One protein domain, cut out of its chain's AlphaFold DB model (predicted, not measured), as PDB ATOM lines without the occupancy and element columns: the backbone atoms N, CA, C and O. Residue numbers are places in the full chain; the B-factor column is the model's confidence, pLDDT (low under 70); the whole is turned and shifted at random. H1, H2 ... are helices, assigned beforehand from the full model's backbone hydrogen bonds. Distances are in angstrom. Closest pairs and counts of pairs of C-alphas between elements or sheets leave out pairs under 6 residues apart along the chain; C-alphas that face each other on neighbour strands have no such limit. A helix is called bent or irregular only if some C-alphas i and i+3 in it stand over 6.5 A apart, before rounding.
ATOM      1  N   ASP A 303      63.214 -34.663  17.271       82.12
ATOM      2  CA  ASP A 303      64.055 -35.709  16.707       82.12
ATOM      3  C   ASP A 303      63.199 -36.881  16.225       82.12
ATOM      4  O   ASP A 303      62.916 -37.835  16.955       82.12
ATOM      5  N   ALA A 304      62.814 -36.808  14.952       82.00
ATOM      6  CA  ALA A 304      62.060 -37.857  14.282       82.00
ATOM      7  C   ALA A 304      62.752 -39.235  14.333       82.00
ATOM      8  O   ALA A 304      62.051 -40.248  14.336       82.00
ATOM      9  N   ALA A 305      64.089 -39.294  14.433       85.25
ATOM     10  CA  ALA A 305      64.831 -40.552  14.542       85.25
ATOM     11  C   ALA A 305      64.646 -41.236  15.912       85.25
ATOM     12  O   ALA A 305      64.881 -42.436  16.033       85.25
ATOM     13  N   PHE A 306      64.181 -40.512  16.939       88.50
ATOM     14  CA  PHE A 306      63.779 -41.080  18.231       88.50
ATOM     15  C   PHE A 306      62.257 -41.241  18.349       88.50
ATOM     16  O   PHE A 306      61.769 -42.330  18.675       88.50
ATOM     17  N   ASP A 307      61.508 -40.172  18.061       88.69
ATOM     18  CA  ASP A 307      60.063 -40.086  18.305       88.69
ATOM     19  C   ASP A 307      59.290 -41.191  17.580       88.69
ATOM     20  O   ASP A 307      58.345 -41.774  18.121       88.69
ATOM     21  N   LEU A 308      59.687 -41.497  16.343       91.25
ATOM     22  CA  LEU A 308      58.975 -42.430  15.485       91.25
ATOM     23  C   LEU A 308      59.225 -43.905  15.877       91.25
ATOM     24  O   LEU A 308      58.234 -44.606  16.118       91.25
ATOM     25  N   PRO A 309      60.473 -44.399  16.054       92.12
ATOM     26  CA  PRO A 309      60.697 -45.727  16.627       92.12
ATOM     27  C   PRO A 309      60.050 -45.912  18.002       92.12
ATOM     28  O   PRO A 309      59.431 -46.952  18.246       92.12
ATOM     29  N   ALA A 310      60.141 -44.914  18.891       91.62
ATOM     30  CA  ALA A 310      59.515 -44.978  20.210       91.62
ATOM     31  C   ALA A 310      57.982 -45.063  20.110       91.62
ATOM     32  O   ALA A 310      57.342 -45.846  20.818       91.62
ATOM     33  N   SER A 311      57.391 -44.338  19.156       92.00
ATOM     34  CA  SER A 311      55.959 -44.406  18.871       92.00
ATOM     35  C   SER A 311      55.499 -45.788  18.411       92.00
ATOM     36  O   SER A 311      54.475 -46.246  18.919       92.00
ATOM     37  N   ILE A 312      56.237 -46.503  17.539       92.38
ATOM     38  CA  ILE A 312      55.812 -47.873  17.181       92.38
ATOM     39  C   ILE A 312      55.963 -48.840  18.374       92.38
ATOM     40  O   ILE A 312      55.156 -49.757  18.536       92.38
ATOM     41  N   CYS A 313      56.930 -48.628  19.275       93.12
ATOM     42  CA  CYS A 313      57.032 -49.437  20.498       93.12
ATOM     43  C   CYS A 313      55.758 -49.328  21.350       93.12
ATOM     44  O   CYS A 313      55.218 -50.349  21.781       93.12
ATOM     45  N   HIS A 314      55.246 -48.107  21.537       93.56
ATOM     46  CA  HIS A 314      53.981 -47.870  22.233       93.56
ATOM     47  C   HIS A 314      52.753 -48.314  21.430       93.56
ATOM     48  O   HIS A 314      51.801 -48.800  22.029       93.56
ATOM     49  N   PHE A 315      52.748 -48.176  20.101       94.75
ATOM     50  CA  PHE A 315      51.670 -48.670  19.234       94.75
ATOM     51  C   PHE A 315      51.466 -50.181  19.399       94.75
ATOM     52  O   PHE A 315      50.358 -50.614  19.714       94.75
ATOM     53  N   ASN A 316      52.541 -50.969  19.295       94.56
ATOM     54  CA  ASN A 316      52.464 -52.420  19.461       94.56
ATOM     55  C   ASN A 316      52.021 -52.812  20.884       94.56
ATOM     56  O   ASN A 316      51.184 -53.701  21.038       94.56
ATOM     57  N   LEU A 317      52.522 -52.126  21.923       95.81
ATOM     58  CA  LEU A 317      52.109 -52.387  23.307       95.81
ATOM     59  C   LEU A 317      50.631 -52.036  23.545       95.81
ATOM     60  O   LEU A 317      49.903 -52.859  24.097       95.81
ATOM     61  N   ARG A 318      50.159 -50.866  23.086       96.44
ATOM     62  CA  ARG A 318      48.733 -50.485  23.139       96.44
ATOM     63  C   ARG A 318      47.860 -51.520  22.438       96.44
ATOM     64  O   ARG A 318      46.834 -51.902  22.989       96.44
ATOM     65  N   TRP A 319      48.271 -51.998  21.264       96.88
ATOM     66  CA  TRP A 319      47.510 -53.004  20.531       96.88
ATOM     67  C   TRP A 319      47.405 -54.334  21.276       96.88
ATOM     68  O   TRP A 319      46.317 -54.881  21.438       96.88
ATOM     69  N   PHE A 320      48.527 -54.845  21.777       96.19
ATOM     70  CA  PHE A 320      48.530 -56.057  22.585       96.19
ATOM     71  C   PHE A 320      47.617 -55.921  23.819       96.19
ATOM     72  O   PHE A 320      46.843 -56.830  24.125       96.19
ATOM     73  N   LEU A 321      47.649 -54.768  24.498       96.56
ATOM     74  CA  LEU A 321      46.762 -54.496  25.629       96.56
ATOM     75  C   LEU A 321      45.291 -54.421  25.194       96.56
ATOM     76  O   LEU A 321      44.451 -55.003  25.872       96.56
ATOM     77  N   LEU A 322      44.970 -53.798  24.055       96.94
ATOM     78  CA  LEU A 322      43.622 -53.806  23.468       96.94
ATOM     79  C   LEU A 322      43.106 -55.236  23.244       96.94
ATOM     80  O   LEU A 322      41.984 -55.544  23.647       96.94
ATOM     81  N   LEU A 323      43.922 -56.124  22.663       95.88
ATOM     82  CA  LEU A 323      43.567 -57.538  22.474       95.88
ATOM     83  C   LEU A 323      43.299 -58.242  23.812       95.88
ATOM     84  O   LEU A 323      42.297 -58.945  23.950       95.88
ATOM     85  N   LYS A 324      44.157 -58.026  24.817       94.81
ATOM     86  CA  LYS A 324      43.992 -58.604  26.161       94.81
ATOM     87  C   LYS A 324      42.744 -58.086  26.874       94.81
ATOM     88  O   LYS A 324      42.028 -58.876  27.484       94.81
ATOM     89  N   VAL A 325      42.450 -56.793  26.760       94.94
ATOM     90  CA  VAL A 325      41.238 -56.175  27.316       94.94
ATOM     91  C   VAL A 325      39.989 -56.716  26.622       94.94
ATOM     92  O   VAL A 325      39.043 -57.101  27.305       94.94
ATOM     93  N   LYS A 326      39.989 -56.835  25.286       94.69
ATOM     94  CA  LYS A 326      38.868 -57.445  24.556       94.69
ATOM     95  C   LYS A 326      38.637 -58.894  24.996       94.69
ATOM     96  O   LYS A 326      37.500 -59.262  25.275       94.69
ATOM     97  N   ALA A 327      39.699 -59.695  25.099       92.94
ATOM     98  CA  ALA A 327      39.609 -61.085  25.546       92.94
ATOM     99  C   ALA A 327      39.079 -61.212  26.989       92.94
ATOM    100  O   ALA A 327      38.329 -62.139  27.275       92.94
ATOM    101  N   ALA A 328      39.413 -60.271  27.879       90.69
ATOM    102  CA  ALA A 328      38.903 -60.242  29.252       90.69
ATOM    103  C   ALA A 328      37.403 -59.893  29.344       90.69
ATOM    104  O   ALA A 328      36.723 -60.382  30.245       90.69
ATOM    105  N   TYR A 329      36.877 -59.083  28.415       89.19
ATOM    106  CA  TYR A 329      35.451 -58.727  28.358       89.19
ATOM    107  C   TYR A 329      34.575 -59.718  27.580       89.19
ATOM    108  O   TYR A 329      33.349 -59.640  27.670       89.19
ATOM    109  N   GLN A 330      35.155 -60.641  26.809       88.12
ATOM    110  CA  GLN A 330      34.372 -61.662  26.115       88.12
ATOM    111  C   GLN A 330      33.812 -62.677  27.129       88.12
ATOM    112  O   GLN A 330      34.589 -63.319  27.837       88.12
ATOM    113  N   GLU A 373      47.956 -54.548  37.139       89.56
ATOM    114  CA  GLU A 373      47.719 -55.977  36.867       89.56
ATOM    115  C   GLU A 373      46.637 -56.175  35.790       89.56
ATOM    116  O   GLU A 373      46.697 -57.116  34.997       89.56
ATOM    117  N   HIS A 374      45.657 -55.266  35.720       91.75
ATOM    118  CA  HIS A 374      44.647 -55.272  34.674       91.75
ATOM    119  C   HIS A 374      45.170 -54.562  33.407       91.75
ATOM    120  O   HIS A 374      45.501 -53.373  33.466       91.75
ATOM    121  N   PRO A 375      45.177 -55.206  32.221       94.38
ATOM    122  CA  PRO A 375      45.746 -54.617  31.002       94.38
ATOM    123  C   PRO A 375      45.037 -53.322  30.569       94.38
ATOM    124  O   PRO A 375      45.649 -52.449  29.954       94.38
ATOM    125  N   GLY A 376      43.762 -53.151  30.944       95.06
ATOM    126  CA  GLY A 376      42.999 -51.927  30.684       95.06
ATOM    127  C   GLY A 376      43.511 -50.710  31.453       95.06
ATOM    128  O   GLY A 376      43.407 -49.595  30.954       95.06
ATOM    129  N   ALA A 377      44.120 -50.907  32.623       94.56
ATOM    130  CA  ALA A 377      44.718 -49.823  33.392       94.56
ATOM    131  C   ALA A 377      45.950 -49.255  32.679       94.56
ATOM    132  O   ALA A 377      46.034 -48.048  32.449       94.56
ATOM    133  N   LEU A 378      46.871 -50.128  32.257       95.06
ATOM    134  CA  LEU A 378      48.069 -49.709  31.530       95.06
ATOM    135  C   LEU A 378      47.726 -49.109  30.159       95.06
ATOM    136  O   LEU A 378      48.352 -48.132  29.752       95.06
ATOM    137  N   LEU A 379      46.703 -49.636  29.475       96.50
ATOM    138  CA  LEU A 379      46.194 -49.060  28.228       96.50
ATOM    139  C   LEU A 379      45.691 -47.621  28.429       96.50
ATOM    140  O   LEU A 379      46.032 -46.745  27.637       96.50
ATOM    141  N   LEU A 380      44.933 -47.356  29.499       95.56
ATOM    142  CA  LEU A 380      44.441 -46.013  29.822       95.56
ATOM    143  C   LEU A 380      45.576 -45.034  30.142       95.56
ATOM    144  O   LEU A 380      45.533 -43.897  29.675       95.56
ATOM    145  N   LEU A 381      46.616 -45.476  30.862       94.25
ATOM    146  CA  LEU A 381      47.821 -44.665  31.055       94.25
ATOM    147  C   LEU A 381      48.502 -44.377  29.710       94.25
ATOM    148  O   LEU A 381      48.693 -43.220  29.355       94.25
ATOM    149  N   LEU A 382      48.790 -45.398  28.898       94.50
ATOM    150  CA  LEU A 382      49.420 -45.207  27.585       94.50
ATOM    151  C   LEU A 382      48.586 -44.342  26.628       94.50
ATOM    152  O   LEU A 382      49.150 -43.743  25.710       94.50
ATOM    153  N   ASN A 383      47.269 -44.259  26.809       95.31
ATOM    154  CA  ASN A 383      46.389 -43.391  26.029       95.31
ATOM    155  C   ASN A 383      46.296 -41.958  26.575       95.31
ATOM    156  O   ASN A 383      45.850 -41.081  25.842       95.31
ATOM    157  N   SER A 384      46.749 -41.678  27.797       92.56
ATOM    158  CA  SER A 384      46.740 -40.328  28.367       92.56
ATOM    159  C   SER A 384      47.945 -39.489  27.908       92.56
ATOM    160  O   SER A 384      49.073 -39.987  27.912       92.56
ATOM    161  N   PRO A 385      47.779 -38.189  27.591       88.25
ATOM    162  CA  PRO A 385      48.899 -37.282  27.327       88.25
ATOM    163  C   PRO A 385      49.777 -37.042  28.569       88.25
ATOM    164  O   PRO A 385      50.962 -36.738  28.418       88.25
ATOM    165  N   LEU A 386      49.238 -37.242  29.781       85.81
ATOM    166  CA  LEU A 386      49.992 -37.179  31.040       85.81
ATOM    167  C   LEU A 386      51.026 -38.310  31.155       85.81
ATOM    168  O   LEU A 386      52.049 -38.150  31.820       85.81
ATOM    169  N   TYR A 387      50.762 -39.452  30.519       88.06
ATOM    170  CA  TYR A 387      51.550 -40.681  30.641       88.06
ATOM    171  C   TYR A 387      52.082 -41.188  29.287       88.06
ATOM    172  O   TYR A 387      52.632 -42.282  29.222       88.06
ATOM    173  N   ASN A 388      51.974 -40.416  28.201       85.31
ATOM    174  CA  ASN A 388      52.590 -40.745  26.911       85.31
ATOM    175  C   ASN A 388      53.872 -39.919  26.695       85.31
ATOM    176  O   ASN A 388      53.818 -38.864  26.051       85.31
ATOM    177  N   PRO A 389      55.036 -40.402  27.163       74.56
ATOM    178  CA  PRO A 389      56.251 -39.598  27.225       74.56
ATOM    179  C   PRO A 389      56.814 -39.205  25.850       74.56
ATOM    180  O   PRO A 389      57.568 -38.246  25.771       74.56
ATOM    181  N   VAL A 390      56.413 -39.872  24.757       78.81
ATOM    182  CA  VAL A 390      56.797 -39.471  23.387       78.81
ATOM    183  C   VAL A 390      56.055 -38.203  22.944       78.81
ATOM    184  O   VAL A 390      56.582 -37.400  22.184       78.81
ATOM    185  N   LYS A 391      54.819 -37.993  23.418       70.94
ATOM    186  CA  LYS A 391      54.007 -36.817  23.054       70.94
ATOM    187  C   LYS A 391      54.131 -35.661  24.052       70.94
ATOM    188  O   LYS A 391      53.900 -34.515  23.664       70.94
ATOM    189  N   SER A 392      54.542 -35.924  25.295       56.31
ATOM    190  CA  SER A 392      54.741 -34.894  26.328       56.31
ATOM    191  C   SER A 392      55.901 -33.921  26.042       56.31
ATOM    192  O   SER A 392      55.980 -32.883  26.690       56.31
ATOM    193  N   LEU A 393      56.785 -34.223  25.080       50.66
ATOM    194  CA  LEU A 393      57.949 -33.395  24.714       50.66
ATOM    195  C   LEU A 393      57.610 -32.155  23.865       50.66
ATOM    196  O   LEU A 393      58.480 -31.325  23.624       50.66
ATOM    197  N   GLY A 394      56.383 -32.066  23.339       48.09
ATOM    198  CA  GLY A 394      56.061 -31.185  22.215       48.09
ATOM    199  C   GLY A 394      55.254 -29.930  22.548       48.09
ATOM    200  O   GLY A 394      55.803 -28.846  22.709       48.09
ATOM    201  N   LEU A 395      53.929 -30.048  22.422       46.25
ATOM    202  CA  LEU A 395      53.073 -28.924  22.006       46.25
ATOM    203  C   LEU A 395      51.644 -28.965  22.567       46.25
ATOM    204  O   LEU A 395      50.760 -28.316  22.015       46.25
ATOM    205  N   ASP A 403      38.284 -30.981  32.235       64.75
ATOM    206  CA  ASP A 403      38.128 -32.209  31.443       64.75
ATOM    207  C   ASP A 403      39.430 -32.686  30.758       64.75
ATOM    208  O   ASP A 403      39.540 -33.849  30.349       64.75
ATOM    209  N   GLY A 404      40.446 -31.824  30.642       65.19
ATOM    210  CA  GLY A 404      41.682 -32.070  29.895       65.19
ATOM    211  C   GLY A 404      42.466 -33.305  30.353       65.19
ATOM    212  O   GLY A 404      43.086 -33.982  29.529       65.19
ATOM    213  N   ASN A 405      42.373 -33.673  31.635       70.81
ATOM    214  CA  ASN A 405      43.022 -34.871  32.193       70.81
ATOM    215  C   ASN A 405      42.482 -36.189  31.605       70.81
ATOM    216  O   ASN A 405      43.180 -37.206  31.624       70.81
ATOM    217  N   MET A 406      41.261 -36.171  31.060       86.06
ATOM    218  CA  MET A 406      40.581 -37.332  30.475       86.06
ATOM    219  C   MET A 406      40.690 -37.392  28.943       86.06
ATOM    220  O   MET A 406      40.178 -38.334  28.325       86.06
ATOM    221  N   SER A 407      41.365 -36.415  28.329       90.25
ATOM    222  CA  SER A 407      41.619 -36.375  26.887       90.25
ATOM    223  C   SER A 407      42.591 -37.477  26.448       90.25
ATOM    224  O   SER A 407      43.573 -37.786  27.124       90.25
ATOM    225  N   SER A 408      42.309 -38.097  25.305       91.75
ATOM    226  CA  SER A 408      43.177 -39.092  24.680       91.75
ATOM    227  C   SER A 408      44.311 -38.422  23.914       91.75
ATOM    228  O   SER A 408      44.106 -37.464  23.176       91.75
ATOM    229  N   CYS A 409      45.521 -38.967  24.030       93.06
ATOM    230  CA  CYS A 409      46.656 -38.576  23.197       93.06
ATOM    231  C   CYS A 409      46.652 -39.258  21.816       93.06
ATOM    232  O   CYS A 409      47.578 -39.037  21.026       93.06
ATOM    233  N   LEU A 410      45.672 -40.120  21.529       95.50
ATOM    234  CA  LEU A 410      45.455 -40.694  20.201       95.50
ATOM    235  C   LEU A 410      44.780 -39.660  19.290       95.50
ATOM    236  O   LEU A 410      44.019 -38.822  19.761       95.50
ATOM    237  N   LEU A 411      45.055 -39.712  17.985       95.38
ATOM    238  CA  LEU A 411      44.304 -38.922  17.012       95.38
ATOM    239  C   LEU A 411      42.882 -39.492  16.905       95.38
ATOM    240  O   LEU A 411      42.755 -40.686  16.617       95.38
ATOM    241  N   PRO A 412      41.836 -38.686  17.145       97.06
ATOM    242  CA  PRO A 412      40.465 -39.164  17.080       97.06
ATOM    243  C   PRO A 412      40.085 -39.497  15.633       97.06
ATOM    244  O   PRO A 412      40.484 -38.779  14.723       97.06
ATOM    245  N   LEU A 413      39.296 -40.551  15.410       97.44
ATOM    246  CA  LEU A 413      38.706 -40.828  14.092       97.44
ATOM    247  C   LEU A 413      37.447 -39.973  13.852       97.44
ATOM    248  O   LEU A 413      37.286 -39.388  12.785       97.44
ATOM    249  N   HIS A 414      36.590 -39.869  14.870       97.12
ATOM    250  CA  HIS A 414      35.359 -39.076  14.857       97.12
ATOM    251  C   HIS A 414      35.512 -37.777  15.643       97.12
ATOM    252  O   HIS A 414      36.191 -37.772  16.674       97.12
ATOM    253  N   ASP A 415      34.779 -36.726  15.266       94.12
ATOM    254  CA  ASP A 415      34.657 -35.516  16.095       94.12
ATOM    255  C   ASP A 415      33.680 -35.693  17.277       94.12
ATOM    256  O   ASP A 415      32.770 -34.908  17.515       94.12
ATOM    257  N   ASN A 416      33.834 -36.793  18.014       94.06
ATOM    258  CA  ASN A 416      32.941 -37.194  19.093       94.06
ATOM    259  C   ASN A 416      33.734 -37.617  20.338       94.06
ATOM    260  O   ASN A 416      34.862 -38.118  20.269       94.06
ATOM    261  N   ALA A 417      33.097 -37.499  21.507       93.19
ATOM    262  CA  ALA A 417      33.685 -37.880  22.793       93.19
ATOM    263  C   ALA A 417      34.138 -39.356  22.858       93.19
ATOM    264  O   ALA A 417      35.032 -39.683  23.637       93.19
ATOM    265  N   CYS A 418      33.572 -40.241  22.027       94.88
ATOM    266  CA  CYS A 418      33.976 -41.647  21.907       94.88
ATOM    267  C   CYS A 418      35.424 -41.836  21.417       94.88
ATOM    268  O   CYS A 418      36.063 -42.808  21.809       94.88
ATOM    269  N   CYS A 419      35.951 -40.904  20.615       96.19
ATOM    270  CA  CYS A 419      37.336 -40.913  20.140       96.19
ATOM    271  C   CYS A 419      38.249 -39.975  20.946       96.19
ATOM    272  O   CYS A 419      39.447 -40.234  21.055       96.19
ATOM    273  N   ARG A 420      37.699 -38.893  21.519       94.88
ATOM    274  CA  ARG A 420      38.472 -37.887  22.273       94.88
ATOM    275  C   ARG A 420      38.778 -38.288  23.729       94.88
ATOM    276  O   ARG A 420      39.714 -37.740  24.304       94.88
ATOM    277  N   ARG A 421      38.047 -39.233  24.335       94.75
ATOM    278  CA  ARG A 421      38.275 -39.711  25.719       94.75
ATOM    279  C   ARG A 421      39.278 -40.865  25.799       94.75
ATOM    280  O   ARG A 421      39.255 -41.755  24.954       94.75
ATOM    281  N   ILE A 422      40.091 -40.919  26.864       94.19
ATOM    282  CA  ILE A 422      40.975 -42.077  27.130       94.19
ATOM    283  C   ILE A 422      40.201 -43.392  27.296       94.19
ATOM    284  O   ILE A 422      40.696 -44.443  26.901       94.19
ATOM    285  N   ASP A 423      38.994 -43.320  27.865       95.12
ATOM    286  CA  ASP A 423      38.113 -44.440  28.213       95.12
ATOM    287  C   ASP A 423      36.944 -44.612  27.227       95.12
ATOM    288  O   ASP A 423      35.849 -45.026  27.614       95.12
ATOM    289  N   GLY A 424      37.169 -44.268  25.956       95.69
ATOM    290  CA  GLY A 424      36.230 -44.537  24.866       95.69
ATOM    291  C   GLY A 424      36.013 -46.038  24.591       95.69
ATOM    292  O   GLY A 424      36.696 -46.891  25.165       95.69
ATOM    293  N   PRO A 425      35.068 -46.395  23.698       96.88
ATOM    294  CA  PRO A 425      34.865 -47.782  23.278       96.88
ATOM    295  C   PRO A 425      36.147 -48.376  22.679       96.88
ATOM    296  O   PRO A 425      36.884 -47.685  21.969       96.88
ATOM    297  N   LEU A 426      36.414 -49.660  22.931       97.00
ATOM    298  CA  LEU A 426      37.666 -50.314  22.518       97.00
ATOM    299  C   LEU A 426      37.864 -50.278  21.001       97.00
ATOM    300  O   LEU A 426      38.992 -50.172  20.530       97.00
ATOM    301  N   GLU A 427      36.770 -50.320  20.248       97.69
ATOM    302  CA  GLU A 427      36.744 -50.266  18.793       97.69
ATOM    303  C   GLU A 427      37.207 -48.901  18.270       97.69
ATOM    304  O   GLU A 427      37.997 -48.811  17.330       97.69
ATOM    305  N   HIS A 428      36.799 -47.830  18.954       97.81
ATOM    306  CA  HIS A 428      37.229 -46.468  18.645       97.81
ATOM    307  C   HIS A 428      38.682 -46.260  19.077       97.81
ATOM    308  O   HIS A 428      39.456 -45.695  18.310       97.81
ATOM    309  N   ILE A 429      39.095 -46.769  20.244       97.69
ATOM    310  CA  ILE A 429      40.499 -46.717  20.691       97.69
ATOM    311  C   ILE A 429      41.413 -47.475  19.714       97.69
ATOM    312  O   ILE A 429      42.493 -46.978  19.393       97.69
ATOM    313  N   ALA A 430      40.991 -48.636  19.205       97.75
ATOM    314  CA  ALA A 430      41.719 -49.401  18.193       97.75
ATOM    315  C   ALA A 430      41.897 -48.593  16.896       97.75
ATOM    316  O   ALA A 430      43.032 -48.383  16.462       97.75
ATOM    317  N   ALA A 431      40.810 -48.046  16.343       97.69
ATOM    318  CA  ALA A 431      40.854 -47.205  15.146       97.69
ATOM    319  C   ALA A 431      41.731 -45.950  15.334       97.69
ATOM    320  O   ALA A 431      42.578 -45.644  14.495       97.69
ATOM    321  N   CYS A 432      41.606 -45.262  16.474       98.00
ATOM    322  CA  CYS A 432      42.421 -44.092  16.815       98.00
ATOM    323  C   CYS A 432      43.904 -44.460  17.021       98.00
ATOM    324  O   CYS A 432      44.795 -43.670  16.710       98.00
ATOM    325  N   THR A 433      44.200 -45.670  17.510       97.25
ATOM    326  CA  THR A 433      45.572 -46.193  17.653       97.25
ATOM    327  C   THR A 433      46.212 -46.440  16.284       97.25
ATOM    328  O   THR A 433      47.351 -46.020  16.064       97.25
ATOM    329  N   VAL A 434      45.466 -47.034  15.343       97.62
ATOM    330  CA  VAL A 434      45.868 -47.214  13.934       97.62
ATOM    331  C   VAL A 434      46.074 -45.861  13.245       97.62
ATOM    332  O   VAL A 434      47.154 -45.600  12.716       97.62
ATOM    333  N   LEU A 435      45.101 -44.949  13.325       97.50
ATOM    334  CA  LEU A 435      45.211 -43.605  12.749       97.50
ATOM    335  C   LEU A 435      46.414 -42.827  13.306       97.50
ATOM    336  O   LEU A 435      47.140 -42.172  12.556       97.50
ATOM    337  N   THR A 436      46.669 -42.929  14.613       96.31
ATOM    338  CA  THR A 436      47.807 -42.252  15.255       96.31
ATOM    339  C   THR A 436      49.138 -42.672  14.645       96.31
ATOM    340  O   THR A 436      49.958 -41.798  14.363       96.31
ATOM    341  N   ILE A 437      49.364 -43.973  14.424       95.75
ATOM    342  CA  ILE A 437      50.652 -44.429  13.891       95.75
ATOM    343  C   ILE A 437      50.795 -44.131  12.396       95.75
ATOM    344  O   ILE A 437      51.885 -43.769  11.958       95.75
ATOM    345  N   LEU A 438      49.700 -44.182  11.626       96.25
ATOM    346  CA  LEU A 438      49.685 -43.775  10.216       96.25
ATOM    347  C   LEU A 438      50.073 -42.302  10.060       96.25
ATOM    348  O   LEU A 438      50.951 -41.978   9.265       96.25
ATOM    349  N   ALA A 439      49.495 -41.417  10.872       96.12
ATOM    350  CA  ALA A 439      49.836 -39.998  10.877       96.12
ATOM    351  C   ALA A 439      51.301 -39.732  11.259       96.12
ATOM    352  O   ALA A 439      51.926 -38.811  10.736       96.12
ATOM    353  N   GLN A 440      51.860 -40.526  12.177       93.88
ATOM    354  CA  GLN A 440      53.267 -40.420  12.562       93.88
ATOM    355  C   GLN A 440      54.201 -40.902  11.447       93.88
ATOM    356  O   GLN A 440      55.204 -40.244  11.191       93.88
ATOM    357  N   LEU A 441      53.854 -41.988  10.748       94.75
ATOM    358  CA  LEU A 441      54.590 -42.472   9.574       94.75
ATOM    359  C   LEU A 441      54.528 -41.477   8.404       94.75
ATOM    360  O   LEU A 441      55.549 -41.229   7.774       94.75
ATOM    361  N   LEU A 442      53.366 -40.874   8.137       95.44
ATOM    362  CA  LEU A 442      53.187 -39.876   7.074       95.44
ATOM    363  C   LEU A 442      54.011 -38.602   7.309       95.44
ATOM    364  O   LEU A 442      54.611 -38.079   6.376       95.44
ATOM    365  N   ARG A 443      54.059 -38.121   8.558       94.06
ATOM    366  CA  ARG A 443      54.769 -36.887   8.948       94.06
ATOM    367  C   ARG A 443      56.262 -37.093   9.220       94.06
ATOM    368  O   ARG A 443      56.962 -36.131   9.535       94.06
ATOM    369  N   ALA A 444      56.748 -38.327   9.155       92.81
ATOM    370  CA  ALA A 444      58.154 -38.641   9.337       92.81
ATOM    371  C   ALA A 444      58.985 -38.289   8.089       92.81
ATOM    372  O   ALA A 444      58.505 -38.473   6.969       92.81
ATOM    373  N   PRO A 445      60.255 -37.866   8.248       94.25
ATOM    374  CA  PRO A 445      61.192 -37.785   7.135       94.25
ATOM    375  C   PRO A 445      61.320 -39.141   6.431       94.25
ATOM    376  O   PRO A 445      61.493 -40.164   7.095       94.25
ATOM    377  N   GLU A 446      61.288 -39.133   5.098       94.12
ATOM    378  CA  GLU A 446      61.313 -40.329   4.240       94.12
ATOM    379  C   GLU A 446      62.413 -41.328   4.631       94.12
ATOM    380  O   GLU A 446      62.123 -42.496   4.866       94.12
ATOM    381  N   GLY A 447      63.652 -40.866   4.828       93.56
ATOM    382  CA  GLY A 447      64.765 -41.741   5.213       93.56
ATOM    383  C   GLY A 447      64.585 -42.455   6.561       93.56
ATOM    384  O   GLY A 447      64.946 -43.625   6.675       93.56
ATOM    385  N   GLU A 448      64.002 -41.798   7.571       92.19
ATOM    386  CA  GLU A 448      63.732 -42.434   8.874       92.19
ATOM    387  C   GLU A 448      62.500 -43.340   8.810       92.19
ATOM    388  O   GLU A 448      62.507 -44.434   9.376       92.19
ATOM    389  N   ARG A 449      61.462 -42.921   8.075       93.88
ATOM    390  CA  ARG A 449      60.263 -43.721   7.812       93.88
ATOM    391  C   ARG A 449      60.625 -45.033   7.121       93.88
ATOM    392  O   ARG A 449      60.245 -46.094   7.600       93.88
ATOM    393  N   ASP A 450      61.386 -44.978   6.037       91.50
ATOM    394  CA  ASP A 450      61.654 -46.137   5.190       91.50
ATOM    395  C   ASP A 450      62.640 -47.107   5.863       91.50
ATOM    396  O   ASP A 450      62.411 -48.320   5.869       91.50
ATOM    397  N   LYS A 451      63.667 -46.580   6.549       90.56
ATOM    398  CA  LYS A 451      64.548 -47.348   7.448       90.56
ATOM    399  C   LYS A 451      63.740 -48.074   8.526       90.56
ATOM    400  O   LYS A 451      63.923 -49.269   8.741       90.56
ATOM    401  N   LEU A 452      62.808 -47.379   9.175       90.06
ATOM    402  CA  LEU A 452      61.946 -47.965  10.193       90.06
ATOM    403  C   LEU A 452      60.997 -49.021   9.619       90.06
ATOM    404  O   LEU A 452      60.810 -50.057  10.249       90.06
ATOM    405  N   LEU A 453      60.409 -48.803   8.441       87.75
ATOM    406  CA  LEU A 453      59.579 -49.812   7.779       87.75
ATOM    407  C   LEU A 453      60.407 -51.073   7.476       87.75
ATOM    408  O   LEU A 453      59.968 -52.192   7.743       87.75
ATOM    409  N   GLN A 454      61.645 -50.907   7.009       84.38
ATOM    410  CA  GLN A 454      62.560 -52.018   6.768       84.38
ATOM    411  C   GLN A 454      62.945 -52.765   8.058       84.38
ATOM    412  O   GLN A 454      62.810 -53.990   8.109       84.38
ATOM    413  N   ASP A 455      63.391 -52.057   9.098       81.31
ATOM    414  CA  ASP A 455      63.881 -52.648  10.352       81.31
ATOM    415  C   ASP A 455      62.742 -53.232  11.207       81.31
ATOM    416  O   ASP A 455      62.847 -54.315  11.798       81.31
ATOM    417  N   HIS A 456      61.632 -52.501  11.309       74.81
ATOM    418  CA  HIS A 456      60.591 -52.749  12.301       74.81
ATOM    419  C   HIS A 456      59.518 -53.709  11.803       74.81
ATOM    420  O   HIS A 456      59.128 -54.589  12.567       74.81
ATOM    421  N   LEU A 457      59.071 -53.611  10.542       69.44
ATOM    422  CA  LEU A 457      58.083 -54.559  10.004       69.44
ATOM    423  C   LEU A 457      58.697 -55.961   9.851       69.44
ATOM    424  O   LEU A 457      58.068 -56.965  10.187       69.44
ATOM    425  N   ARG A 458      59.953 -56.043   9.386       71.50
ATOM    426  CA  ARG A 458      60.619 -57.327   9.108       71.50
ATOM    427  C   ARG A 458      61.253 -57.971  10.341       71.50
ATOM    428  O   ARG A 458      61.219 -59.199  10.434       71.50
ATOM    429  N   GLY A 459      61.814 -57.175  11.253       80.56
ATOM    430  CA  GLY A 459      62.450 -57.640  12.488       80.56
ATOM    431  C   GLY A 459      61.496 -57.639  13.682       80.56
ATOM    432  O   GLY A 459      60.906 -58.663  14.026       80.56
ATOM    433  N   TYR A 460      61.351 -56.480  14.327       83.94
ATOM    434  CA  TYR A 460      60.695 -56.360  15.636       83.94
ATOM    435  C   TYR A 460      59.204 -56.736  15.633       83.94
ATOM    436  O   TYR A 460      58.747 -57.395  16.564       83.94
ATOM    437  N   GLY A 461      58.441 -56.387  14.592       82.62
ATOM    438  CA  GLY A 461      57.015 -56.722  14.475       82.62
ATOM    439  C   GLY A 461      56.748 -58.226  14.584       82.62
ATOM    440  O   GLY A 461      55.833 -58.648  15.288       82.62
ATOM    441  N   ARG A 462      57.631 -59.062  14.018       83.44
ATOM    442  CA  ARG A 462      57.520 -60.532  14.077       83.44
ATOM    443  C   ARG A 462      57.683 -61.114  15.492       83.44
ATOM    444  O   ARG A 462      57.341 -62.281  15.706       83.44
ATOM    445  N   LEU A 463      58.183 -60.338  16.457       88.25
ATOM    446  CA  LEU A 463      58.323 -60.748  17.861       88.25
ATOM    447  C   LEU A 463      57.010 -60.642  18.651       88.25
ATOM    448  O   LEU A 463      56.858 -61.324  19.659       88.25
ATOM    449  N   TRP A 464      56.042 -59.857  18.170       88.50
ATOM    450  CA  TRP A 464      54.751 -59.664  18.841       88.50
ATOM    451  C   TRP A 464      53.799 -60.855  18.675       88.50
ATOM    452  O   TRP A 464      52.932 -61.066  19.520       88.50
ATOM    453  N   GLY A 465      54.013 -61.687  17.650       79.50
ATOM    454  CA  GLY A 465      53.219 -62.885  17.355       79.50
ATOM    455  C   GLY A 465      51.991 -62.596  16.492       79.50
ATOM    456  O   GLY A 465      51.784 -63.293  15.506       79.50
ATOM    457  N   ASP A 466      51.266 -61.520  16.798       76.50
ATOM    458  CA  ASP A 466      49.995 -61.147  16.152       76.50
ATOM    459  C   ASP A 466      50.162 -60.361  14.830       76.50
ATOM    460  O   ASP A 466      49.210 -59.776  14.319       76.50
ATOM    461  N   GLY A 467      51.378 -60.324  14.274       76.50
ATOM    462  CA  GLY A 467      51.702 -59.549  13.074       76.50
ATOM    463  C   GLY A 467      51.724 -58.037  13.323       76.50
ATOM    464  O   GLY A 467      52.061 -57.570  14.414       76.50
ATOM    465  N   LEU A 468      51.410 -57.263  12.283       80.81
ATOM    466  CA  LEU A 468      51.293 -55.807  12.364       80.81
ATOM    467  C   LEU A 468      49.824 -55.408  12.514       80.81
ATOM    468  O   LEU A 468      49.027 -55.714  11.626       80.81
ATOM    469  N   PRO A 469      49.451 -54.658  13.564       84.56
ATOM    470  CA  PRO A 469      48.049 -54.375  13.872       84.56
ATOM    471  C   PRO A 469      47.396 -53.275  13.021       84.56
ATOM    472  O   PRO A 469      46.510 -52.549  13.455       84.56
ATOM    473  N   LEU A 470      47.853 -53.159  11.782       89.50
ATOM    474  CA  LEU A 470      47.274 -52.345  10.720       89.50
ATOM    475  C   LEU A 470      46.365 -53.184   9.801       89.50
ATOM    476  O   LEU A 470      45.735 -52.652   8.895       89.50
ATOM    477  N   ILE A 471      46.320 -54.502  10.013       88.44
ATOM    478  CA  ILE A 471      45.699 -55.501   9.143       88.44
ATOM    479  C   ILE A 471      44.560 -56.193   9.883       88.44
ATOM    480  O   ILE A 471      44.765 -56.688  10.991       88.44
ATOM    481  N   LYS A 472      43.379 -56.283   9.252       89.12
ATOM    482  CA  LYS A 472      42.183 -56.952   9.810       89.12
ATOM    483  C   LYS A 472      41.822 -56.450  11.215       89.12
ATOM    484  O   LYS A 472      41.255 -57.174  12.046       89.12
ATOM    485  N   TRP A 473      42.190 -55.203  11.490       94.12
ATOM    486  CA  TRP A 473      41.967 -54.543  12.765       94.12
ATOM    487  C   TRP A 473      40.459 -54.333  12.954       94.12
ATOM    488  O   TRP A 473      39.946 -54.571  14.041       94.12
ATOM    489  N   GLU A 474      39.745 -54.035  11.867       95.12
ATOM    490  CA  GLU A 474      38.299 -53.850  11.773       95.12
ATOM    491  C   GLU A 474      37.515 -55.150  12.010       95.12
ATOM    492  O   GLU A 474      36.506 -55.140  12.707       95.12
ATOM    493  N   ALA A 475      38.020 -56.301  11.548       94.50
ATOM    494  CA  ALA A 475      37.450 -57.610  11.887       94.50
ATOM    495  C   ALA A 475      37.668 -57.979  13.369       94.50
ATOM    496  O   ALA A 475      36.900 -58.739  13.962       94.50
ATOM    497  N   THR A 476      38.721 -57.436  13.987       94.88
ATOM    498  CA  THR A 476      39.046 -57.669  15.401       94.88
ATOM    499  C   THR A 476      38.362 -56.657  16.324       94.88
ATOM    500  O   THR A 476      38.111 -56.966  17.487       94.88
ATOM    501  N   PHE A 477      38.002 -55.480  15.826       96.50
ATOM    502  CA  PHE A 477      37.431 -54.363  16.575       96.50
ATOM    503  C   PHE A 477      36.350 -53.677  15.733       96.50
ATOM    504  O   PHE A 477      36.499 -52.537  15.305       96.50
ATOM    505  N   GLU A 478      35.271 -54.410  15.464       97.12
ATOM    506  CA  GLU A 478      34.211 -53.968  14.562       97.12
ATOM    507  C   GLU A 478      33.417 -52.792  15.153       97.12
ATOM    508  O   GLU A 478      32.606 -52.973  16.064       97.12
ATOM    509  N   LEU A 479      33.609 -51.584  14.609       96.44
ATOM    510  CA  LEU A 479      32.774 -50.440  14.976       96.44
ATOM    511  C   LEU A 479      31.327 -50.686  14.539       96.44
ATOM    512  O   LEU A 479      31.057 -51.165  13.429       96.44
ATOM    513  N   ARG A 480      30.395 -50.278  15.403       96.62
ATOM    514  CA  ARG A 480      28.952 -50.408  15.187       96.62
ATOM    515  C   ARG A 480      28.499 -49.605  13.971       96.62
ATOM    516  O   ARG A 480      29.065 -48.560  13.661       96.62
ATOM    517  N   THR A 481      27.439 -50.057  13.309       95.94
ATOM    518  CA  THR A 481      26.877 -49.390  12.120       95.94
ATOM    519  C   THR A 481      26.444 -47.949  12.401       95.94
ATOM    520  O   THR A 481      26.492 -47.109  11.506       95.94
ATOM    521  N   GLU A 482      26.029 -47.652  13.633       96.00
ATOM    522  CA  GLU A 482      25.679 -46.307  14.094       96.00
ATOM    523  C   GLU A 482      26.928 -45.434  14.242       96.00
ATOM    524  O   GLU A 482      26.938 -44.297  13.775       96.00
ATOM    525  N   ASP A 483      27.999 -45.982  14.824       95.56
ATOM    526  CA  ASP A 483      29.259 -45.267  15.037       95.56
ATOM    527  C   ASP A 483      29.892 -44.856  13.705       95.56
ATOM    528  O   ASP A 483      30.321 -43.713  13.581       95.56
ATOM    529  N   ARG A 484      29.851 -45.737  12.689       95.06
ATOM    530  CA  ARG A 484      30.350 -45.466  11.323       95.06
ATOM    531  C   ARG A 484      29.640 -44.311  10.609       95.06
ATOM    532  O   ARG A 484      30.095 -43.876   9.558       95.06
ATOM    533  N   ARG A 485      28.515 -43.828  11.148       92.94
ATOM    534  CA  ARG A 485      27.786 -42.649  10.647       92.94
ATOM    535  C   ARG A 485      28.176 -41.352  11.367       92.94
ATOM    536  O   ARG A 485      27.555 -40.317  11.149       92.94
ATOM    537  N   SER A 486      29.169 -41.398  12.253       94.50
ATOM    538  CA  SER A 486      29.703 -40.211  12.918       94.50
ATOM    539  C   SER A 486      30.549 -39.386  11.952       94.50
ATOM    540  O   SER A 486      31.258 -39.936  11.110       94.50
ATOM    541  N   ALA A 487      30.519 -38.061  12.101       95.00
ATOM    542  CA  ALA A 487      31.371 -37.176  11.316       95.00
ATOM    543  C   ALA A 487      32.870 -37.446  11.593       95.00
ATOM    544  O   ALA A 487      33.233 -37.712  12.748       95.00
ATOM    545  N   PRO A 488      33.741 -37.369  10.568       96.38
ATOM    546  CA  PRO A 488      35.189 -37.440  10.745       96.38
ATOM    547  C   PRO A 488      35.701 -36.293  11.622       96.38
ATOM    548  O   PRO A 488      35.122 -35.209  11.633       96.38
ATOM    549  N   SER A 489      36.808 -36.517  12.325       95.69
ATOM    550  CA  SER A 489      37.529 -35.456  13.033       95.69
ATOM    551  C   SER A 489      38.356 -34.584  12.079       95.69
ATOM    552  O   SER A 489      38.869 -35.069  11.064       95.69
ATOM    553  N   ASP A 490      38.581 -33.321  12.449       93.75
ATOM    554  CA  ASP A 490      39.544 -32.446  11.764       93.75
ATOM    555  C   ASP A 490      40.947 -33.080  11.728       93.75
ATOM    556  O   ASP A 490      41.665 -32.992  10.730       93.75
ATOM    557  N   GLU A 491      41.331 -33.785  12.798       95.38
ATOM    558  CA  GLU A 491      42.601 -34.501  12.879       95.38
ATOM    559  C   GLU A 491      42.721 -35.643  11.854       95.38
ATOM    560  O   GLU A 491      43.817 -35.867  11.334       95.38
ATOM    561  N   PHE A 492      41.630 -36.347  11.537       97.38
ATOM    562  CA  PHE A 492      41.593 -37.384  10.501       97.38
ATOM    563  C   PHE A 492      41.632 -36.778   9.094       97.38
ATOM    564  O   PHE A 492      42.404 -37.235   8.248       97.38
ATOM    565  N   LEU A 493      40.872 -35.706   8.854       96.00
ATOM    566  CA  LEU A 493      40.875 -34.985   7.576       96.00
ATOM    567  C   LEU A 493      42.263 -34.414   7.255       96.00
ATOM    568  O   LEU A 493      42.739 -34.540   6.127       96.00
ATOM    569  N   ALA A 494      42.955 -33.873   8.263       95.38
ATOM    570  CA  ALA A 494      44.341 -33.434   8.137       95.38
ATOM    571  C   ALA A 494      45.289 -34.586   7.754       95.38
ATOM    572  O   ALA A 494      46.191 -34.382   6.952       95.38
ATOM    573  N   VAL A 495      45.077 -35.808   8.260       96.44
ATOM    574  CA  VAL A 495      45.888 -36.982   7.879       96.44
ATOM    575  C   VAL A 495      45.636 -37.413   6.432       96.44
ATOM    576  O   VAL A 495      46.588 -37.757   5.733       96.44
ATOM    577  N   LEU A 496      44.390 -37.357   5.949       97.19
ATOM    578  CA  LEU A 496      44.084 -37.615   4.536       97.19
ATOM    579  C   LEU A 496      44.707 -36.547   3.618       97.19
ATOM    580  O   LEU A 496      45.232 -36.883   2.556       97.19
ATOM    581  N   HIS A 497      44.723 -35.281   4.043       95.19
ATOM    582  CA  HIS A 497      45.420 -34.210   3.328       95.19
ATOM    583  C   HIS A 497      46.950 -34.401   3.334       95.19
ATOM    584  O   HIS A 497      47.569 -34.338   2.273       95.19
ATOM    585  N   ASP A 498      47.557 -34.711   4.487       95.62
ATOM    586  CA  ASP A 498      48.995 -35.006   4.625       95.62
ATOM    587  C   ASP A 498      49.433 -36.206   3.759       95.62
ATOM    588  O   ASP A 498      50.570 -36.265   3.292       95.62
ATOM    589  N   ALA A 499      48.526 -37.157   3.513       96.94
ATOM    590  CA  ALA A 499      48.731 -38.291   2.613       96.94
ATOM    591  C   ALA A 499      48.589 -37.946   1.115       96.94
ATOM    592  O   ALA A 499      48.807 -38.809   0.266       96.94
ATOM    593  N   GLY A 500      48.206 -36.716   0.758       96.62
ATOM    594  CA  GLY A 500      47.906 -36.330  -0.623       96.62
ATOM    595  C   GLY A 500      46.579 -36.894  -1.152       96.62
ATOM    596  O   GLY A 500      46.345 -36.881  -2.357       96.62
ATOM    597  N   LEU A 501      45.688 -37.371  -0.277       96.94
ATOM    598  CA  LEU A 501      44.404 -37.996  -0.628       96.94
ATOM    599  C   LEU A 501      43.251 -36.977  -0.695       96.94
ATOM    600  O   LEU A 501      42.095 -37.305  -0.438       96.94
ATOM    601  N   GLY A 502      43.552 -35.730  -1.071       95.12
ATOM    602  CA  GLY A 502      42.570 -34.642  -1.154       95.12
ATOM    603  C   GLY A 502      41.403 -34.919  -2.111       95.12
ATOM    604  O   GLY A 502      40.299 -34.433  -1.881       95.12
ATOM    605  N   GLU A 503      41.596 -35.755  -3.138       95.00
ATOM    606  CA  GLU A 503      40.506 -36.204  -4.017       95.00
ATOM    607  C   GLU A 503      39.433 -37.009  -3.268       95.00
ATOM    608  O   GLU A 503      38.258 -36.879  -3.600       95.00
ATOM    609  N   TRP A 504      39.790 -37.776  -2.228       95.69
ATOM    610  CA  TRP A 504      38.827 -38.550  -1.426       95.69
ATOM    611  C   TRP A 504      37.900 -37.641  -0.606       95.69
ATOM    612  O   TRP A 504      36.774 -38.018  -0.294       95.69
ATOM    613  N   LEU A 505      38.364 -36.431  -0.272       93.62
ATOM    614  CA  LEU A 505      37.602 -35.433   0.484       93.62
ATOM    615  C   LEU A 505      36.564 -34.701  -0.383       93.62
ATOM    616  O   LEU A 505      35.703 -33.992   0.143       93.62
ATOM    617  N   LYS A 506      36.636 -34.832  -1.716       91.44
ATOM    618  CA  LYS A 506      35.751 -34.097  -2.623       91.44
ATOM    619  C   LYS A 506      34.326 -34.669  -2.638       91.44
ATOM    620  O   LYS A 506      34.119 -35.870  -2.471       91.44
ATOM    621  N   PRO A 507      33.311 -33.832  -2.922       86.25
ATOM    622  CA  PRO A 507      31.940 -34.264  -3.193       86.25
ATOM    623  C   PRO A 507      31.821 -35.358  -4.275       86.25
ATOM    624  O   PRO A 507      31.760 -35.058  -5.462       86.25
ATOM    625  N   GLY A 508      31.709 -36.627  -3.862       87.31
ATOM    626  CA  GLY A 508      31.702 -37.766  -4.796       87.31
ATOM    627  C   GLY A 508      33.099 -38.141  -5.306       87.31
ATOM    628  O   GLY A 508      33.223 -38.650  -6.415       87.31
ATOM    629  N   GLY A 509      34.128 -37.837  -4.511       89.50
ATOM    630  CA  GLY A 509      35.522 -38.148  -4.774       89.50
ATOM    631  C   GLY A 509      35.798 -39.640  -4.919       89.50
ATOM    632  O   GLY A 509      35.095 -40.492  -4.373       89.50
ATOM    633  N   ASP A 510      36.846 -39.949  -5.675       92.94
ATOM    634  CA  ASP A 510      37.240 -41.316  -5.983       92.94
ATOM    635  C   ASP A 510      38.152 -41.882  -4.883       92.94
ATOM    636  O   ASP A 510      39.333 -41.551  -4.815       92.94
ATOM    637  N   ALA A 511      37.621 -42.776  -4.045       92.69
ATOM    638  CA  ALA A 511      38.387 -43.486  -3.014       92.69
ATOM    639  C   ALA A 511      39.428 -44.482  -3.580       92.69
ATOM    640  O   ALA A 511      40.192 -45.089  -2.822       92.69
ATOM    641  N   THR A 512      39.469 -44.681  -4.902       94.88
ATOM    642  CA  THR A 512      40.535 -45.420  -5.597       94.88
ATOM    643  C   THR A 512      41.682 -44.517  -6.064       94.88
ATOM    644  O   THR A 512      42.738 -45.038  -6.422       94.88
ATOM    645  N   TYR A 513      41.530 -43.186  -5.985       95.88
ATOM    646  CA  TYR A 513      42.605 -42.237  -6.279       95.88
ATOM    647  C   TYR A 513      43.836 -42.495  -5.401       95.88
ATOM    648  O   TYR A 513      43.722 -42.764  -4.203       95.88
ATOM    649  N   PHE A 514      45.012 -42.339  -6.004       95.50
ATOM    650  CA  PHE A 514      46.321 -42.476  -5.380       95.50
ATOM    651  C   PHE A 514      47.244 -41.350  -5.871       95.50
ATOM    652  O   PHE A 514      47.189 -41.006  -7.057       95.50
ATOM    653  N   PRO A 515      48.155 -40.833  -5.025       96.31
ATOM    654  CA  PRO A 515      49.271 -40.021  -5.490       96.31
ATOM    655  C   PRO A 515      50.152 -40.814  -6.476       96.31
ATOM    656  O   PRO A 515      50.285 -42.033  -6.323       96.31
ATOM    657  N   PRO A 516      50.783 -40.159  -7.469       97.00
ATOM    658  CA  PRO A 516      51.620 -40.838  -8.458       97.00
ATOM    659  C   PRO A 516      52.752 -41.668  -7.830       97.00
ATOM    660  O   PRO A 516      53.396 -41.238  -6.871       97.00
ATOM    661  N   LEU A 517      52.999 -42.866  -8.378       96.94
ATOM    662  CA  LEU A 517      53.950 -43.859  -7.844       96.94
ATOM    663  C   LEU A 517      55.426 -43.438  -7.915       96.94
ATOM    664  O   LEU A 517      56.276 -44.104  -7.337       96.94
ATOM    665  N   ASP A 518      55.744 -42.368  -8.636       95.94
ATOM    666  CA  ASP A 518      57.058 -41.726  -8.683       95.94
ATOM    667  C   ASP A 518      57.260 -40.688  -7.561       95.94
ATOM    668  O   ASP A 518      58.366 -40.179  -7.386       95.94
ATOM    669  N   THR A 519      56.226 -40.405  -6.758       95.62
ATOM    670  CA  THR A 519      56.323 -39.536  -5.575       95.62
ATOM    671  C   THR A 519      56.623 -40.331  -4.292       95.62
ATOM    672  O   THR A 519      56.102 -41.438  -4.122       95.62
ATOM    673  N   PRO A 520      57.357 -39.753  -3.317       94.62
ATOM    674  CA  PRO A 520      57.582 -40.356  -1.996       94.62
ATOM    675  C   PRO A 520      56.310 -40.773  -1.242       94.62
ATOM    676  O   PRO A 520      56.326 -41.740  -0.480       94.62
ATOM    677  N   LEU A 521      55.202 -40.044  -1.438       95.75
ATOM    678  CA  LEU A 521      53.903 -40.373  -0.845       95.75
ATOM    679  C   LEU A 521      53.229 -41.541  -1.568       95.75
ATOM    680  O   LEU A 521      52.750 -42.453  -0.900       95.75
ATOM    681  N   GLY A 522      53.238 -41.560  -2.906       96.69
ATOM    682  CA  GLY A 522      52.714 -42.682  -3.690       96.69
ATOM    683  C   GLY A 522      53.438 -43.991  -3.370       96.69
ATOM    684  O   GLY A 522      52.792 -44.995  -3.082       96.69
ATOM    685  N   LEU A 523      54.775 -43.962  -3.303       95.94
ATOM    686  CA  LEU A 523      55.595 -45.112  -2.900       95.94
ATOM    687  C   LEU A 523      55.248 -45.621  -1.494       95.94
ATOM    688  O   LEU A 523      55.017 -46.820  -1.308       95.94
ATOM    689  N   PHE A 524      55.172 -44.725  -0.505       96.12
ATOM    690  CA  PHE A 524      54.807 -45.097   0.864       96.12
ATOM    691  C   PHE A 524      53.391 -45.680   0.941       96.12
ATOM    692  O   PHE A 524      53.199 -46.766   1.483       96.12
ATOM    693  N   LEU A 525      52.403 -45.006   0.351       97.00
ATOM    694  CA  LEU A 525      51.010 -45.443   0.388       97.00
ATOM    695  C   LEU A 525      50.784 -46.785  -0.314       97.00
ATOM    696  O   LEU A 525      49.934 -47.555   0.129       97.00
ATOM    697  N   SER A 526      51.551 -47.084  -1.368       95.88
ATOM    698  CA  SER A 526      51.542 -48.374  -2.070       95.88
ATOM    699  C   SER A 526      52.416 -49.453  -1.420       95.88
ATOM    700  O   SER A 526      52.396 -50.603  -1.863       95.88
ATOM    701  N   THR A 527      53.182 -49.125  -0.373       94.31
ATOM    702  CA  THR A 527      54.008 -50.108   0.338       94.31
ATOM    703  C   THR A 527      53.115 -51.114   1.060       94.31
ATOM    704  O   THR A 527      52.177 -50.752   1.773       94.31
ATOM    705  N   THR A 528      53.405 -52.403   0.873       92.94
ATOM    706  CA  THR A 528      52.667 -53.491   1.517       92.94
ATOM    707  C   THR A 528      53.007 -53.571   2.996       92.94
ATOM    708  O   THR A 528      54.176 -53.720   3.351       92.94
ATOM    709  N   VAL A 529      51.984 -53.550   3.842       90.00
ATOM    710  CA  VAL A 529      52.118 -53.624   5.300       90.00
ATOM    711  C   VAL A 529      52.629 -54.999   5.746       90.00
ATOM    712  O   VAL A 529      53.450 -55.087   6.655       90.00
ATOM    713  N   GLU A 530      52.194 -56.074   5.083       85.12
ATOM    714  CA  GLU A 530      52.662 -57.440   5.334       85.12
ATOM    715  C   GLU A 530      52.907 -58.178   4.012       85.12
ATOM    716  O   GLU A 530      52.014 -58.319   3.177       85.12
ATOM    717  N   GLU A 531      54.143 -58.645   3.815       81.44
ATOM    718  CA  GLU A 531      54.587 -59.321   2.583       81.44
ATOM    719  C   GLU A 531      54.019 -60.743   2.439       81.44
ATOM    720  O   GLU A 531      53.851 -61.231   1.321       81.44
ATOM    721  N   ASP A 532      53.741 -61.399   3.570       83.00
ATOM    722  CA  ASP A 532      53.413 -62.825   3.663       83.00
ATOM    723  C   ASP A 532      51.905 -63.122   3.412       83.00
ATOM    724  O   ASP A 532      51.505 -64.287   3.379       83.00
ATOM    725  N   MET A 533      51.060 -62.099   3.205       79.94
ATOM    726  CA  MET A 533      49.606 -62.237   2.997       79.94
ATOM    727  C   MET A 533      49.124 -62.005   1.554       79.94
ATOM    728  O   MET A 533      49.661 -61.186   0.808       79.94
ATOM    729  N   TRP A 534      48.007 -62.663   1.216       84.19
ATOM    730  CA  TRP A 534      47.192 -62.391   0.028       84.19
ATOM    731  C   TRP A 534      45.703 -62.226   0.408       84.19
ATOM    732  O   TRP A 534      45.190 -63.068   1.149       84.19
ATOM    733  N   PRO A 535      44.990 -61.195  -0.097       89.38
ATOM    734  CA  PRO A 535      45.509 -60.082  -0.896       89.38
ATOM    735  C   PRO A 535      46.525 -59.238  -0.112       89.38
ATOM    736  O   PRO A 535      46.510 -59.201   1.117       89.38
ATOM    737  N   LYS A 536      47.428 -58.585  -0.846       91.69
ATOM    738  CA  LYS A 536      48.399 -57.651  -0.276       91.69
ATOM    739  C   LYS A 536      47.666 -56.391   0.182       91.69
ATOM    740  O   LYS A 536      46.960 -55.795  -0.621       91.69
ATOM    741  N   ILE A 537      47.855 -56.007   1.442       93.62
ATOM    742  CA  ILE A 537      47.269 -54.798   2.035       93.62
ATOM    743  C   ILE A 537      48.346 -53.711   2.077       93.62
ATOM    744  O   ILE A 537      49.452 -53.947   2.570       93.62
ATOM    745  N   THR A 538      48.028 -52.539   1.539       95.50
ATOM    746  CA  THR A 538      48.887 -51.348   1.489       95.50
ATOM    747  C   THR A 538      48.475 -50.316   2.539       95.50
ATOM    748  O   THR A 538      47.380 -50.390   3.096       95.50
ATOM    749  N   PHE A 539      49.324 -49.323   2.814       96.38
ATOM    750  CA  PHE A 539      48.989 -48.245   3.755       96.38
ATOM    751  C   PHE A 539      47.748 -47.438   3.336       96.38
ATOM    752  O   PHE A 539      46.957 -47.048   4.199       96.38
ATOM    753  N   ALA A 540      47.520 -47.242   2.033       97.19
ATOM    754  CA  ALA A 540      46.289 -46.619   1.546       97.19
ATOM    755  C   ALA A 540      45.046 -47.483   1.787       97.19
ATOM    756  O   ALA A 540      43.978 -46.935   2.035       97.19
ATOM    757  N   ASP A 541      45.159 -48.813   1.742       96.69
ATOM    758  CA  ASP A 541      44.024 -49.692   2.039       96.69
ATOM    759  C   ASP A 541      43.592 -49.543   3.501       96.69
ATOM    760  O   ASP A 541      42.401 -49.457   3.771       96.69
ATOM    761  N   VAL A 542      44.544 -49.385   4.432       97.06
ATOM    762  CA  VAL A 542      44.244 -49.105   5.850       97.06
ATOM    763  C   VAL A 542      43.564 -47.739   6.025       97.06
ATOM    764  O   VAL A 542      42.597 -47.627   6.779       97.06
ATOM    765  N   LEU A 543      44.018 -46.702   5.308       97.75
ATOM    766  CA  LEU A 543      43.361 -45.383   5.300       97.75
ATOM    767  C   LEU A 543      41.962 -45.434   4.667       97.75
ATOM    768  O   LEU A 543      41.048 -44.767   5.154       97.75
ATOM    769  N   ARG A 544      41.761 -46.245   3.621       97.00
ATOM    770  CA  ARG A 544      40.441 -46.463   3.013       97.00
ATOM    771  C   ARG A 544      39.508 -47.167   3.987       97.00
ATOM    772  O   ARG A 544      38.405 -46.679   4.196       97.00
ATOM    773  N   THR A 545      39.978 -48.213   4.671       96.81
ATOM    774  CA  THR A 545      39.225 -48.862   5.753       96.81
ATOM    775  C   THR A 545      38.839 -47.856   6.836       96.81
ATOM    776  O   THR A 545      37.683 -47.835   7.233       96.81
ATOM    777  N   LEU A 546      39.731 -46.965   7.288       97.50
ATOM    778  CA  LEU A 546      39.352 -45.901   8.236       97.50
ATOM    779  C   LEU A 546      38.297 -44.936   7.657       97.50
ATOM    780  O   LEU A 546      37.382 -44.538   8.372       97.50
ATOM    781  N   THR A 547      38.381 -44.610   6.365       96.62
ATOM    782  CA  THR A 547      37.414 -43.743   5.663       96.62
ATOM    783  C   THR A 547      36.028 -44.396   5.536       96.62
ATOM    784  O   THR A 547      35.015 -43.715   5.633       96.62
ATOM    785  N   GLU A 548      35.956 -45.723   5.390       95.81
ATOM    786  CA  GLU A 548      34.703 -46.504   5.409       95.81
ATOM    787  C   GLU A 548      34.034 -46.559   6.797       95.81
ATOM    788  O   GLU A 548      32.890 -47.004   6.924       95.81
ATOM    789  N   HIS A 549      34.739 -46.121   7.844       96.69
ATOM    790  CA  HIS A 549      34.251 -46.084   9.220       96.69
ATOM    791  C   HIS A 549      33.831 -44.680   9.686       96.69
ATOM    792  O   HIS A 549      33.603 -44.516  10.879       96.69
ATOM    793  N   VAL A 550      33.685 -43.698   8.784       96.38
ATOM    794  CA  VAL A 550      33.200 -42.335   9.091       96.38
ATOM    795  C   VAL A 550      32.192 -41.831   8.048       96.38
ATOM    796  O   VAL A 550      32.233 -42.220   6.880       96.38
ATOM    797  N   ASP A 551      31.318 -40.893   8.428       94.56
ATOM    798  CA  ASP A 551      30.387 -40.246   7.496       94.56
ATOM    799  C   ASP A 551      31.010 -39.027   6.802       94.56
ATOM    800  O   ASP A 551      30.882 -37.878   7.238       94.56
ATOM    801  N   MET A 552      31.637 -39.280   5.653       92.50
ATOM    802  CA  MET A 552      32.186 -38.240   4.776       92.50
ATOM    803  C   MET A 552      31.108 -37.380   4.079       92.50
ATOM    804  O   MET A 552      31.444 -36.387   3.431       92.50
ATOM    805  N   THR A 553      29.811 -37.710   4.167       89.19
ATOM    806  CA  THR A 553      28.761 -36.964   3.444       89.19
ATOM    807  C   THR A 553      28.480 -35.588   4.056       89.19
ATOM    808  O   THR A 553      28.194 -34.638   3.317       89.19
ATOM    809  N   ASN A 554      28.643 -35.449   5.377       75.94
ATOM    810  CA  ASN A 554      28.348 -34.218   6.120       75.94
ATOM    811  C   ASN A 554      29.421 -33.124   5.983       75.94
ATOM    812  O   ASN A 554      29.146 -31.966   6.293       75.94
ATOM    813  N   LEU A 555      30.596 -33.431   5.413       78.50
ATOM    814  CA  LEU A 555      31.644 -32.441   5.096       78.50
ATOM    815  C   LEU A 555      31.125 -31.254   4.261       78.50
ATOM    816  O   LEU A 555      31.690 -30.163   4.283       78.50
ATOM    817  N   ARG A 556      30.019 -31.450   3.533       62.50
ATOM    818  CA  ARG A 556      29.398 -30.448   2.659       62.50
ATOM    819  C   ARG A 556      28.651 -29.324   3.384       62.50
ATOM    820  O   ARG A 556      28.366 -28.319   2.741       62.50
ATOM    821  N   SER A 557      28.253 -29.500   4.648       57.06
ATOM    822  CA  SER A 557      27.290 -28.604   5.316       57.06
ATOM    823  C   SER A 557      27.874 -27.732   6.428       57.06
ATOM    824  O   SER A 557      27.196 -26.803   6.866       57.06
ATOM    825  N   GLY A 558      29.105 -28.000   6.875       56.84
ATOM    826  CA  GLY A 558      29.650 -27.358   8.074       56.84
ATOM    827  C   GLY A 558      31.169 -27.371   8.223       56.84
ATOM    828  O   GLY A 558      31.634 -27.270   9.353       56.84
ATOM    829  N   LEU A 559      31.945 -27.483   7.134       60.84
ATOM    830  CA  LEU A 559      33.394 -27.240   7.197       60.84
ATOM    831  C   LEU A 559      33.646 -25.847   7.816       60.84
ATOM    832  O   LEU A 559      33.162 -24.857   7.252       60.84
TER     833      LEU A 559
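What this domain is: This is residues 303 to 330, 373 to 395 and 403 to 559 of the 730 residues of an uncharacterized protein of Peniophora sp. CONT (UniProt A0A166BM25). One helix, H5, runs through the middle of a compact helical body, with the long helix H1 packed along one side of it the opposite way and the shorter H9 and H12 on the side away from H1. H2 covers part of H1, H6 stands at the last residues of H5 beside the first residues of H1, and long stretches with no named element wind round the outside. The printed part has 208 residues with thirteen named helices, H1 to H13 in order along the chain, and no named strand; 116 residues are in these helices, and the class is all helix. The whole is compact, with a radius of gyration of the C-alphas of 16.5 A, and rounded, spanning 47 by 42 by 37 A.

How they stand to each other: Start with residues 304 to 329, which are H1. Its residues 314 to 325 touch H2, residues 375 to 383, opposite ways at a shallow tilt of 32 degrees, only just short of steep; the closest C-alphas are those of Leu 321 and Pro 375, 5.5 A apart. Next, H3, residues 403 to 406, touches no helix. H4, residues 417 to 420, touches H5, residues 426 to 442, with C-alphas 419 and 428 closest at 5.8 A. H5 is the hub, touching five helices. It touches H1 at a shallow tilt of 15 degrees, opposite ways, with C-alphas 308 and 440 closest at 6.7 A. Look then at H6, residues 446 to 458, whose residues 448 to 452 touch H1 at a steep tilt of 40 degrees, the same way; C-alphas 305 and 448 are closest at 6.1 A. H7, residues 460 to 463, is near H1 and meets H6 only through their link. H8, residues 473 to 476, only just touches H5, with 3 pairs of C-alphas within 8 A, those of Ala 430 and Trp 473 closest at 7.5 A. H9, residues 490 to 498, touches H5 the same way at 35.4 degrees, only just steep; C-alphas 439 and 495 are closest at 5.8 A. H10, residues 502 to 505, only just touches H9, with 3 pairs within 8 A, C-alphas 496 and 502 closest at 6.6 A. H12, residues 539 to 547, touches H5 at a steep tilt of 41 degrees, opposite ways, with C-alphas 431 and 546 closest at 7.2 A. H11, residues 520 to 525, only just touches H12, with 3 pairs within 8 A, C-alphas 525 and 539 closest at 4.8 A. H13, residues 552 to 558, is close to H10 but not clearly touching, at 7.5 A between C-alphas 505 and 552. Every O i to N i+4 pair is within hydrogen-bond range in H2, H5, H9, H11 and H12, against 21 of 22 in H1, 8 of 9 in H6 and 0 of 3 in H13, where 1 of 4 O i to N i+3 pairs is; H3, H4, H7, H8 and H10 are too short for an i+4 pair.

Where its parts are: Find C-alpha 304 at (62.060, -37.857, 14.282); from there H1 runs 36.6 A to C-alpha 329. H5 runs 24.3 A from C-alpha 426 at (37.666, -50.314, 22.518), and H6 17.7 A. H13 ends at C-alpha 558, (29.650, -27.358, 8.074); it is only just irregular, with C-alphas 553 and 556 6.6 A apart.

The domain as a whole: The C-alphas farthest apart, of Glu 373 and Asp 518, are 48.6 A apart. Residues 331 to 372 and 396 to 402 are not printed; the C-alphas across these cuts are 18.1 A and 18.0 A apart. The links H8 to H9, H10 to H11 and H11 to H12 are long. Confidence is under 70 at residues 392 to 395, 403 to 404, 457 and 556 to 559.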